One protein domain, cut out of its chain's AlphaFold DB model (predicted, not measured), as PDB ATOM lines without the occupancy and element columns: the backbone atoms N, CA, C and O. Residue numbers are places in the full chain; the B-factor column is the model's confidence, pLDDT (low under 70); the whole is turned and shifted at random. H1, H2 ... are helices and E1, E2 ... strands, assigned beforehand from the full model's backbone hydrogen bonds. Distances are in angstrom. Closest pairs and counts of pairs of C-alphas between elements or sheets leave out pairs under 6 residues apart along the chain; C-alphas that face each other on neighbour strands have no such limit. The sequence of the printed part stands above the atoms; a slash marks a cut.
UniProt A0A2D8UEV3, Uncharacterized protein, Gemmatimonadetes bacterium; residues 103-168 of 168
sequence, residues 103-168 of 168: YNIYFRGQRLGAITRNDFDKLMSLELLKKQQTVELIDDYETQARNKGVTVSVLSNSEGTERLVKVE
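Overview. This is residues 103 to 168 of the 168 residues of an uncharacterized protein of Gemmatimonadetes bacterium (UniProt A0A2D8UEV3). Two hairpins, E1 with E2 and E3 with E4, join into one strongly twisted sheet; H1 stands up from it over E2 and E4, and H2 only grazes it. The printed part has 66 residues, with two named helices and four named strands in the order E1 E2 H1 H2 E3 E4. The sheet, E1 E2 E4 E3, is mixed, as is the class; the whole is compact, radius of gyration of the C-alphas 11.3 A, spans 32 by 26 by 20 A.

Along the chain. Find C-alpha 103 at (6.713, 5.401, 161.060), where E1, residues 103 to 107, begins. Then come E2, 110 to 116, 18.1 A long; H1, 117 to 125, 12.2 A; H2, 141 to 147; E3, 152 to 156; and E4, 163 to 167, ending at (6.888, 4.859, 174.342).

Arrangement. Within hydrogen-bond range, find N 105 and O 113 in antiparallel E1 and E2, 2.9 A; N 114 and O 163 in parallel E2 and E4, 2.8 A; N 155 and O 164 in antiparallel E3 and E4, 2.8 A. H1's height over the sheet is 7.8 A; its closest C-alphas to E4 are Asp 119 and Val 167, 5.5 A. H1 and H2 are apart; in both, every O i to N i+4 pair is within hydrogen-bond range.

Size, cuts and confidence. The C-alphas farthest apart, Asn 147 and Glu 159, stand at 32.8 A. The printed part has no cut; H1 to H2 is a long link. See pLDDT under 70 at 109, 131 to 135 and 157 to 162.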
ATOM      1  N   TYR A 103       6.735   6.728 161.660       71.81
ATOM      2  CA  TYR A 103       6.713   5.401 161.060       71.81
ATOM      3  C   TYR A 103       5.359   4.763 161.359       71.81
ATOM      4  O   TYR A 103       4.860   4.873 162.474       71.81
ATOM      5  N   ASN A 104       4.733   4.105 160.386       77.69
ATOM      6  CA  ASN A 104       3.550   3.297 160.681       77.69
ATOM      7  C   ASN A 104       4.008   2.005 161.355       77.69
ATOM      8  O   ASN A 104       4.827   1.285 160.786       77.69
ATOM      9  N   ILE A 105       3.483   1.727 162.546       77.94
ATOM     10  CA  ILE A 105       3.757   0.499 163.284       77.94
ATOM     11  C   ILE A 105       2.576  -0.461 163.164       77.94
ATOM     12  O   ILE A 105       1.406  -0.064 163.228       77.94
ATOM     13  N   TYR A 106       2.900  -1.733 162.966       77.94
ATOM     14  CA  TYR A 106       1.944  -2.819 162.793       77.94
ATOM     15  C   TYR A 106       2.060  -3.816 163.949       77.94
ATOM     16  O   TYR A 106       3.125  -3.976 164.543       77.94
ATOM     17  N   PHE A 107       0.967  -4.499 164.262       75.75
ATOM     18  CA  PHE A 107       0.950  -5.642 165.169       75.75
ATOM     19  C   PHE A 107       0.016  -6.700 164.602       75.75
ATOM     20  O   PHE A 107      -1.134  -6.395 164.274       75.75
ATOM     21  N   ARG A 108       0.523  -7.927 164.439       74.06
ATOM     22  CA  ARG A 108      -0.206  -9.052 163.829       74.06
ATOM     23  C   ARG A 108      -0.828  -8.683 162.476       74.06
ATOM     24  O   ARG A 108      -1.988  -8.987 162.202       74.06
ATOM     25  N   GLY A 109      -0.076  -7.955 161.649       68.88
ATOM     26  CA  GLY A 109      -0.540  -7.466 160.346       68.88
ATOM     27  C   GLY A 109      -1.579  -6.329 160.366       68.88
ATOM     28  O   GLY A 109      -1.960  -5.858 159.296       68.88
ATOM     29  N   GLN A 110      -2.022  -5.838 161.531       74.94
ATOM     30  CA  GLN A 110      -2.929  -4.686 161.636       74.94
ATOM     31  C   GLN A 110      -2.166  -3.399 161.965       74.94
ATOM     32  O   GLN A 110      -1.252  -3.395 162.789       74.94
ATOM     33  N   ARG A 111      -2.545  -2.280 161.332       75.00
ATOM     34  CA  ARG A 111      -1.953  -0.965 161.619       75.00
ATOM     35  C   ARG A 111      -2.388  -0.509 163.012       75.00
ATOM     36  O   ARG A 111      -3.563  -0.218 163.223       75.00
ATOM     37  N   LEU A 112      -1.437  -0.405 163.936       74.88
ATOM     38  CA  LEU A 112      -1.686   0.101 165.289       74.88
ATOM     39  C   LEU A 112      -1.753   1.624 165.311       74.88
ATOM     40  O   LEU A 112      -2.625   2.204 165.957       74.88
ATOM     41  N   GLY A 113      -0.840   2.268 164.591       77.50
ATOM     42  CA  GLY A 113      -0.734   3.715 164.584       77.50
ATOM     43  C   GLY A 113       0.583   4.190 164.005       77.50
ATOM     44  O   GLY A 113       1.325   3.433 163.380       77.50
ATOM     45  N   ALA A 114       0.856   5.465 164.208       78.12
ATOM     46  CA  ALA A 114       2.071   6.117 163.776       78.12
ATOM     47  C   ALA A 114       2.969   6.368 165.008       78.12
ATOM     48  O   ALA A 114       2.485   6.806 166.048       78.12
ATOM     49  N   ILE A 115       4.260   6.054 164.926       77.88
ATOM     50  CA  ILE A 115       5.245   6.230 166.002       77.88
ATOM     51  C   ILE A 115       6.297   7.264 165.605       77.88
ATOM     52  O   ILE A 115       6.743   7.295 164.457       77.88
ATOM     53  N   THR A 116       6.711   8.126 166.534       79.50
ATOM     54  CA  THR A 116       7.764   9.110 166.251       79.50
ATOM     55  C   THR A 116       9.131   8.437 166.089       79.50
ATOM     56  O   THR A 116       9.367   7.356 166.624       79.50
ATOM     57  N   ARG A 117      10.074   9.079 165.384       75.56
ATOM     58  CA  ARG A 117      11.451   8.568 165.246       75.56
ATOM     59  C   ARG A 117      12.124   8.246 166.588       75.56
ATOM     60  O   ARG A 117      12.777   7.219 166.692       75.56
ATOM     61  N   ASN A 118      11.944   9.090 167.605       74.19
ATOM     62  CA  ASN A 118      12.571   8.883 168.914       74.19
ATOM     63  C   ASN A 118      12.047   7.612 169.595       74.19
ATOM     64  O   ASN A 118      12.815   6.847 170.168       74.19
ATOM     65  N   ASP A 119      10.739   7.381 169.505       73.62
ATOM     66  CA  ASP A 119      10.096   6.210 170.093       73.62
ATOM     67  C   ASP A 119      10.390   4.942 169.274       73.62
ATOM     68  O   ASP A 119      10.561   3.863 169.837       73.62
ATOM     69  N   PHE A 120      10.541   5.073 167.952       76.12
ATOM     70  CA  PHE A 120      11.032   4.002 167.085       76.12
ATOM     71  C   PHE A 120      12.452   3.569 167.467       76.12
ATOM     72  O   PHE A 120      12.698   2.376 167.643       76.12
ATOM     73  N   ASP A 121      13.371   4.523 167.650       73.81
ATOM     74  CA  ASP A 121      14.755   4.237 168.038       73.81
ATOM     75  C   ASP A 121      14.808   3.548 169.417       73.81
ATOM     76  O   ASP A 121      15.565   2.590 169.602       73.81
ATOM     77  N   LYS A 122      13.934   3.947 170.358       75.38
ATOM     78  CA  LYS A 122      13.752   3.245 171.640       75.38
ATOM     79  C   LYS A 122      13.291   1.799 171.441       75.38
ATOM     80  O   LYS A 122      13.945   0.892 171.947       75.38
ATOM     81  N   LEU A 123      12.218   1.549 170.684       75.69
ATOM     82  CA  LEU A 123      11.726   0.181 170.447       75.69
ATOM     83  C   LEU A 123      12.752  -0.695 169.724       75.69
ATOM     84  O   LEU A 123      12.874  -1.881 170.033       75.69
ATOM     85  N   MET A 124      13.512  -0.112 168.795       76.56
ATOM     86  CA  MET A 124      14.604  -0.789 168.103       76.56
ATOM     87  C   MET A 124      15.733  -1.160 169.072       76.56
ATOM     88  O   MET A 124      16.197  -2.298 169.045       76.56
ATOM     89  N   SER A 125      16.137  -0.243 169.959       76.75
ATOM     90  CA  SER A 125      17.167  -0.502 170.980       76.75
ATOM     91  C   SER A 125      16.759  -1.586 171.981       76.75
ATOM     92  O   SER A 125      17.603  -2.306 172.507       76.75
ATOM     93  N   LEU A 126      15.453  -1.732 172.210       74.69
ATOM     94  CA  LEU A 126      14.872  -2.725 173.104       74.69
ATOM     95  C   LEU A 126      14.524  -4.033 172.383       74.69
ATOM     96  O   LEU A 126      13.926  -4.902 173.009       74.69
ATOM     97  N   GLU A 127      14.872  -4.194 171.104       74.56
ATOM     98  CA  GLU A 127      14.565  -5.389 170.298       74.56
ATOM     99  C   GLU A 127      13.067  -5.764 170.294       74.56
ATOM    100  O   GLU A 127      12.698  -6.920 170.109       74.56
ATOM    101  N   LEU A 128      12.189  -4.773 170.478       73.75
ATOM    102  CA  LEU A 128      10.730  -4.952 170.489       73.75
ATOM    103  C   LEU A 128      10.120  -4.891 169.080       73.75
ATOM    104  O   LEU A 128       8.906  -5.030 168.916       73.75
ATOM    105  N   LEU A 129      10.960  -4.681 168.064       77.25
ATOM    106  CA  LEU A 129      10.591  -4.649 166.655       77.25
ATOM    107  C   LEU A 129      11.068  -5.910 165.939       77.25
ATOM    108  O   LEU A 129      12.222  -6.330 166.052       77.25
ATOM    109  N   LYS A 130      10.195  -6.464 165.109       72.69
ATOM    110  CA  LYS A 130      10.511  -7.546 164.186       72.69
ATOM    111  C   LYS A 130      11.374  -6.996 163.045       72.69
ATOM    112  O   LYS A 130      10.983  -6.068 162.348       72.69
ATOM    113  N   LYS A 131      12.547  -7.590 162.799       60.66
ATOM    114  CA  LYS A 131      13.510  -7.160 161.753       60.66
ATOM    115  C   LYS A 131      13.045  -7.382 160.294       60.66
ATOM    116  O   LYS A 131      13.816  -7.151 159.364       60.66
ATOM    117  N   GLN A 132      11.823  -7.858 160.057       52.22
ATOM    118  CA  GLN A 132      11.359  -8.307 158.739       52.22
ATOM    119  C   GLN A 132      10.722  -7.174 157.928       52.22
ATOM    120  O   GLN A 132       9.504  -7.083 157.900       52.22
ATOM    121  N   GLN A 133      11.535  -6.352 157.250       54.22
ATOM    122  CA  GLN A 133      11.173  -5.385 156.179       54.22
ATOM    123  C   GLN A 133      10.074  -4.329 156.477       54.22
ATOM    124  O   GLN A 133      10.003  -3.319 155.784       54.22
ATOM    125  N   THR A 134       9.275  -4.504 157.528       59.47
ATOM    126  CA  THR A 134       8.132  -3.708 157.968       59.47
ATOM    127  C   THR A 134       8.270  -3.490 159.475       59.47
ATOM    128  O   THR A 134       8.716  -4.384 160.192       59.47
ATOM    129  N   VAL A 135       7.905  -2.304 159.969       68.25
ATOM    130  CA  VAL A 135       7.952  -1.971 161.401       68.25
ATOM    131  C   VAL A 135       6.794  -2.676 162.116       68.25
ATOM    132  O   VAL A 135       5.700  -2.128 162.238       68.25
ATOM    133  N   GLU A 136       7.017  -3.922 162.534       75.88
ATOM    134  CA  GLU A 136       6.042  -4.755 163.252       75.88
ATOM    135  C   GLU A 136       6.511  -5.011 164.693       75.88
ATOM    136  O   GLU A 136       7.690  -5.283 164.921       75.88
ATOM    137  N   LEU A 137       5.608  -4.911 165.672       73.12
ATOM    138  CA  LEU A 137       5.883  -5.279 167.065       73.12
ATOM    139  C   LEU A 137       5.969  -6.802 167.228       73.12
ATOM    140  O   LEU A 137       5.267  -7.552 166.551       73.12
ATOM    141  N   ILE A 138       6.807  -7.255 168.157       76.00
ATOM    142  CA  ILE A 138       6.866  -8.668 168.561       76.00
ATOM    143  C   ILE A 138       5.566  -9.112 169.260       76.00
ATOM    144  O   ILE A 138       4.874  -8.297 169.868       76.00
ATOM    145  N   ASP A 139       5.248 -10.409 169.223       73.25
ATOM    146  CA  ASP A 139       4.001 -10.939 169.800       73.25
ATOM    147  C   ASP A 139       3.872 -10.703 171.318       73.25
ATOM    148  O   ASP A 139       2.770 -10.443 171.798       73.25
ATOM    149  N   ASP A 140       4.995 -10.698 172.050       75.06
ATOM    150  CA  ASP A 140       5.063 -10.483 173.506       75.06
ATOM    151  C   ASP A 140       5.506  -9.054 173.895       75.06
ATOM    152  O   ASP A 140       6.139  -8.852 174.940       75.06
ATOM    153  N   TYR A 141       5.233  -8.046 173.053       71.62
ATOM    154  CA  TYR A 141       5.788  -6.695 173.241       71.62
ATOM    155  C   TYR A 141       5.414  -6.067 174.591       71.62
ATOM    156  O   TYR A 141       6.243  -5.377 175.174       71.62
ATOM    157  N   GLU A 142       4.215  -6.326 175.122       71.69
ATOM    158  CA  GLU A 142       3.754  -5.765 176.403       71.69
ATOM    159  C   GLU A 142       4.551  -6.311 177.589       71.69
ATOM    160  O   GLU A 142       5.039  -5.554 178.432       71.69
ATOM    161  N   THR A 143       4.737  -7.631 177.631       73.06
ATOM    162  CA  THR A 143       5.490  -8.308 178.689       73.06
ATOM    163  C   THR A 143       6.966  -7.919 178.631       73.06
ATOM    164  O   THR A 143       7.574  -7.635 179.663       73.06
ATOM    165  N   GLN A 144       7.548  -7.846 177.429       71.56
ATOM    166  CA  GLN A 144       8.947  -7.450 177.266       71.56
ATOM    167  C   GLN A 144       9.186  -5.963 177.538       71.56
ATOM    168  O   GLN A 144      10.194  -5.629 178.157       71.56
ATOM    169  N   ALA A 145       8.272  -5.075 177.137       72.38
ATOM    170  CA  ALA A 145       8.358  -3.655 177.463       72.38
ATOM    171  C   ALA A 145       8.301  -3.451 178.984       72.38
ATOM    172  O   ALA A 145       9.184  -2.802 179.545       72.38
ATOM    173  N   ARG A 146       7.367  -4.122 179.676       74.62
ATOM    174  CA  ARG A 146       7.246  -4.065 181.140       74.62
ATOM    175  C   ARG A 146       8.490  -4.589 181.856       74.62
ATOM    176  O   ARG A 146       8.961  -3.955 182.796       74.62
ATOM    177  N   ASN A 147       9.059  -5.700 181.386       76.25
ATOM    178  CA  ASN A 147      10.303  -6.253 181.930       76.25
ATOM    179  C   ASN A 147      11.505  -5.320 181.722       76.25
ATOM    180  O   ASN A 147      12.443  -5.342 182.515       76.25
ATOM    181  N   LYS A 148      11.474  -4.495 180.671       71.81
ATOM    182  CA  LYS A 148      12.500  -3.489 180.365       71.81
ATOM    183  C   LYS A 148      12.181  -2.107 180.955       71.81
ATOM    184  O   LYS A 148      12.925  -1.165 180.704       71.81
ATOM    185  N   GLY A 149      11.115  -1.990 181.756       73.56
ATOM    186  CA  GLY A 149      10.718  -0.755 182.439       73.56
ATOM    187  C   GLY A 149      10.077   0.302 181.536       73.56
ATOM    188  O   GLY A 149      10.071   1.471 181.904       73.56
ATOM    189  N   VAL A 150       9.560  -0.096 180.372       74.69
ATOM    190  CA  VAL A 150       9.016   0.795 179.340       74.69
ATOM    191  C   VAL A 150       7.526   0.530 179.138       74.69
ATOM    192  O   VAL A 150       7.091  -0.621 179.090       74.69
ATOM    193  N   THR A 151       6.733   1.592 178.997       75.31
ATOM    194  CA  THR A 151       5.285   1.509 178.767       75.31
ATOM    195  C   THR A 151       4.945   1.984 177.359       75.31
ATOM    196  O   THR A 151       5.175   3.135 176.993       75.31
ATOM    197  N   VAL A 152       4.368   1.089 176.553       73.25
ATOM    198  CA  VAL A 152       3.860   1.413 175.214       73.25
ATOM    199  C   VAL A 152       2.385   1.785 175.337       73.25
ATOM    200  O   VAL A 152       1.567   0.955 175.722       73.25
ATOM    201  N   SER A 153       2.036   3.033 175.023       76.00
ATOM    202  CA  SER A 153       0.664   3.550 175.077       76.00
ATOM    203  C   SER A 153       0.185   3.985 173.695       76.00
ATOM    204  O   SER A 153       0.948   4.525 172.893       76.00
ATOM    205  N   VAL A 154      -1.093   3.740 173.397       77.12
ATOM    206  CA  VAL A 154      -1.723   4.152 172.137       77.12
ATOM    207  C   VAL A 154      -2.628   5.345 172.417       77.12
ATOM    208  O   VAL A 154      -3.640   5.223 173.101       77.12
ATOM    209  N   LEU A 155      -2.252   6.504 171.892       72.81
ATOM    210  CA  LEU A 155      -3.011   7.745 171.973       72.81
ATOM    211  C   LEU A 155      -3.863   7.888 170.713       72.81
ATOM    212  O   LEU A 155      -3.338   7.872 169.606       72.81
ATOM    213  N   SER A 156      -5.175   8.038 170.858       72.44
ATOM    214  CA  SER A 156      -6.073   8.349 169.742       72.44
ATOM    215  C   SER A 156      -6.440   9.829 169.737       72.44
ATOM    216  O   SER A 156      -6.655  10.414 170.799       72.44
ATOM    217  N   ASN A 157      -6.567  10.425 168.551       69.50
ATOM    218  CA  ASN A 157      -7.160  11.754 168.405       69.50
ATOM    219  C   ASN A 157      -8.637  11.739 168.866       69.50
ATOM    220  O   ASN A 157      -9.266  10.679 168.877       69.50
ATOM    221  N   SER A 158      -9.214  12.897 169.203       65.12
ATOM    222  CA  SER A 158     -10.616  13.044 169.636       65.12
ATOM    223  C   SER A 158     -11.630  12.499 168.623       65.12
ATOM    224  O   SER A 158     -12.745  12.149 168.992       65.12
ATOM    225  N   GLU A 159     -11.229  12.404 167.354       64.75
ATOM    226  CA  GLU A 159     -12.024  11.871 166.243       64.75
ATOM    227  C   GLU A 159     -11.779  10.372 165.974       64.75
ATOM    228  O   GLU A 159     -12.432   9.778 165.121       64.75
ATOM    229  N   GLY A 160     -10.820   9.739 166.664       61.00
ATOM    230  CA  GLY A 160     -10.491   8.312 166.522       61.00
ATOM    231  C   GLY A 160      -9.845   7.903 165.187       61.00
ATOM    232  O   GLY A 160      -9.499   6.734 165.010       61.00
ATOM    233  N   THR A 161      -9.661   8.853 164.269       62.19
ATOM    234  CA  THR A 161      -9.109   8.676 162.916       62.19
ATOM    235  C   THR A 161      -7.601   8.428 162.911       62.19
ATOM    236  O   THR A 161      -7.097   7.651 162.100       62.19
ATOM    237  N   GLU A 162      -6.881   9.035 163.854       66.06
ATOM    238  CA  GLU A 162      -5.432   8.912 163.986       66.06
ATOM    239  C   GLU A 162      -5.053   8.310 165.338       66.06
ATOM    240  O   GLU A 162      -5.571   8.702 166.387       66.06
ATOM    241  N   ARG A 163      -4.136   7.339 165.297       74.25
ATOM    242  CA  ARG A 163      -3.580   6.659 166.468       74.25
ATOM    243  C   ARG A 163      -2.073   6.861 166.478       74.25
ATOM    244  O   ARG A 163      -1.413   6.576 165.479       74.25
ATOM    245  N   LEU A 164      -1.543   7.337 167.594       71.94
ATOM    246  CA  LEU A 164      -0.126   7.549 167.840       71.94
ATOM    247  C   LEU A 164       0.351   6.578 168.914       71.94
ATOM    248  O   LEU A 164      -0.268   6.457 169.966       71.94
ATOM    249  N   VAL A 165       1.456   5.889 168.657       74.38
ATOM    250  CA  VAL A 165       2.079   5.009 169.647       74.38
ATOM    251  C   VAL A 165       3.179   5.791 170.353       74.38
ATOM    252  O   VAL A 165       4.111   6.263 169.704       74.38
ATOM    253  N   LYS A 166       3.054   5.949 171.672       75.00
ATOM    254  CA  LYS A 166       4.011   6.638 172.541       75.00
ATOM    255  C   LYS A 166       4.719   5.620 173.431       75.00
ATOM    256  O   LYS A 166       4.083   4.712 173.963       75.00
ATOM    257  N   VAL A 167       6.030   5.782 173.589       72.88
ATOM    258  CA  VAL A 167       6.888   4.859 174.342       72.88
ATOM    259  C   VAL A 167       7.554   5.630 175.480       72.88
ATOM    260  O   VAL A 167       8.464   6.438 175.255       72.88
ATOM    261  N   GLU A 168       7.060   5.405 176.697       72.31
ATOM    262  CA  GLU A 168       7.556   6.031 177.930       72.31
ATOM    263  C   GLU A 168       8.556   5.133 178.647       72.31
ATOM    264  O   GLU A 168       8.189   3.980 178.971       72.31
TER     265      GLU A 168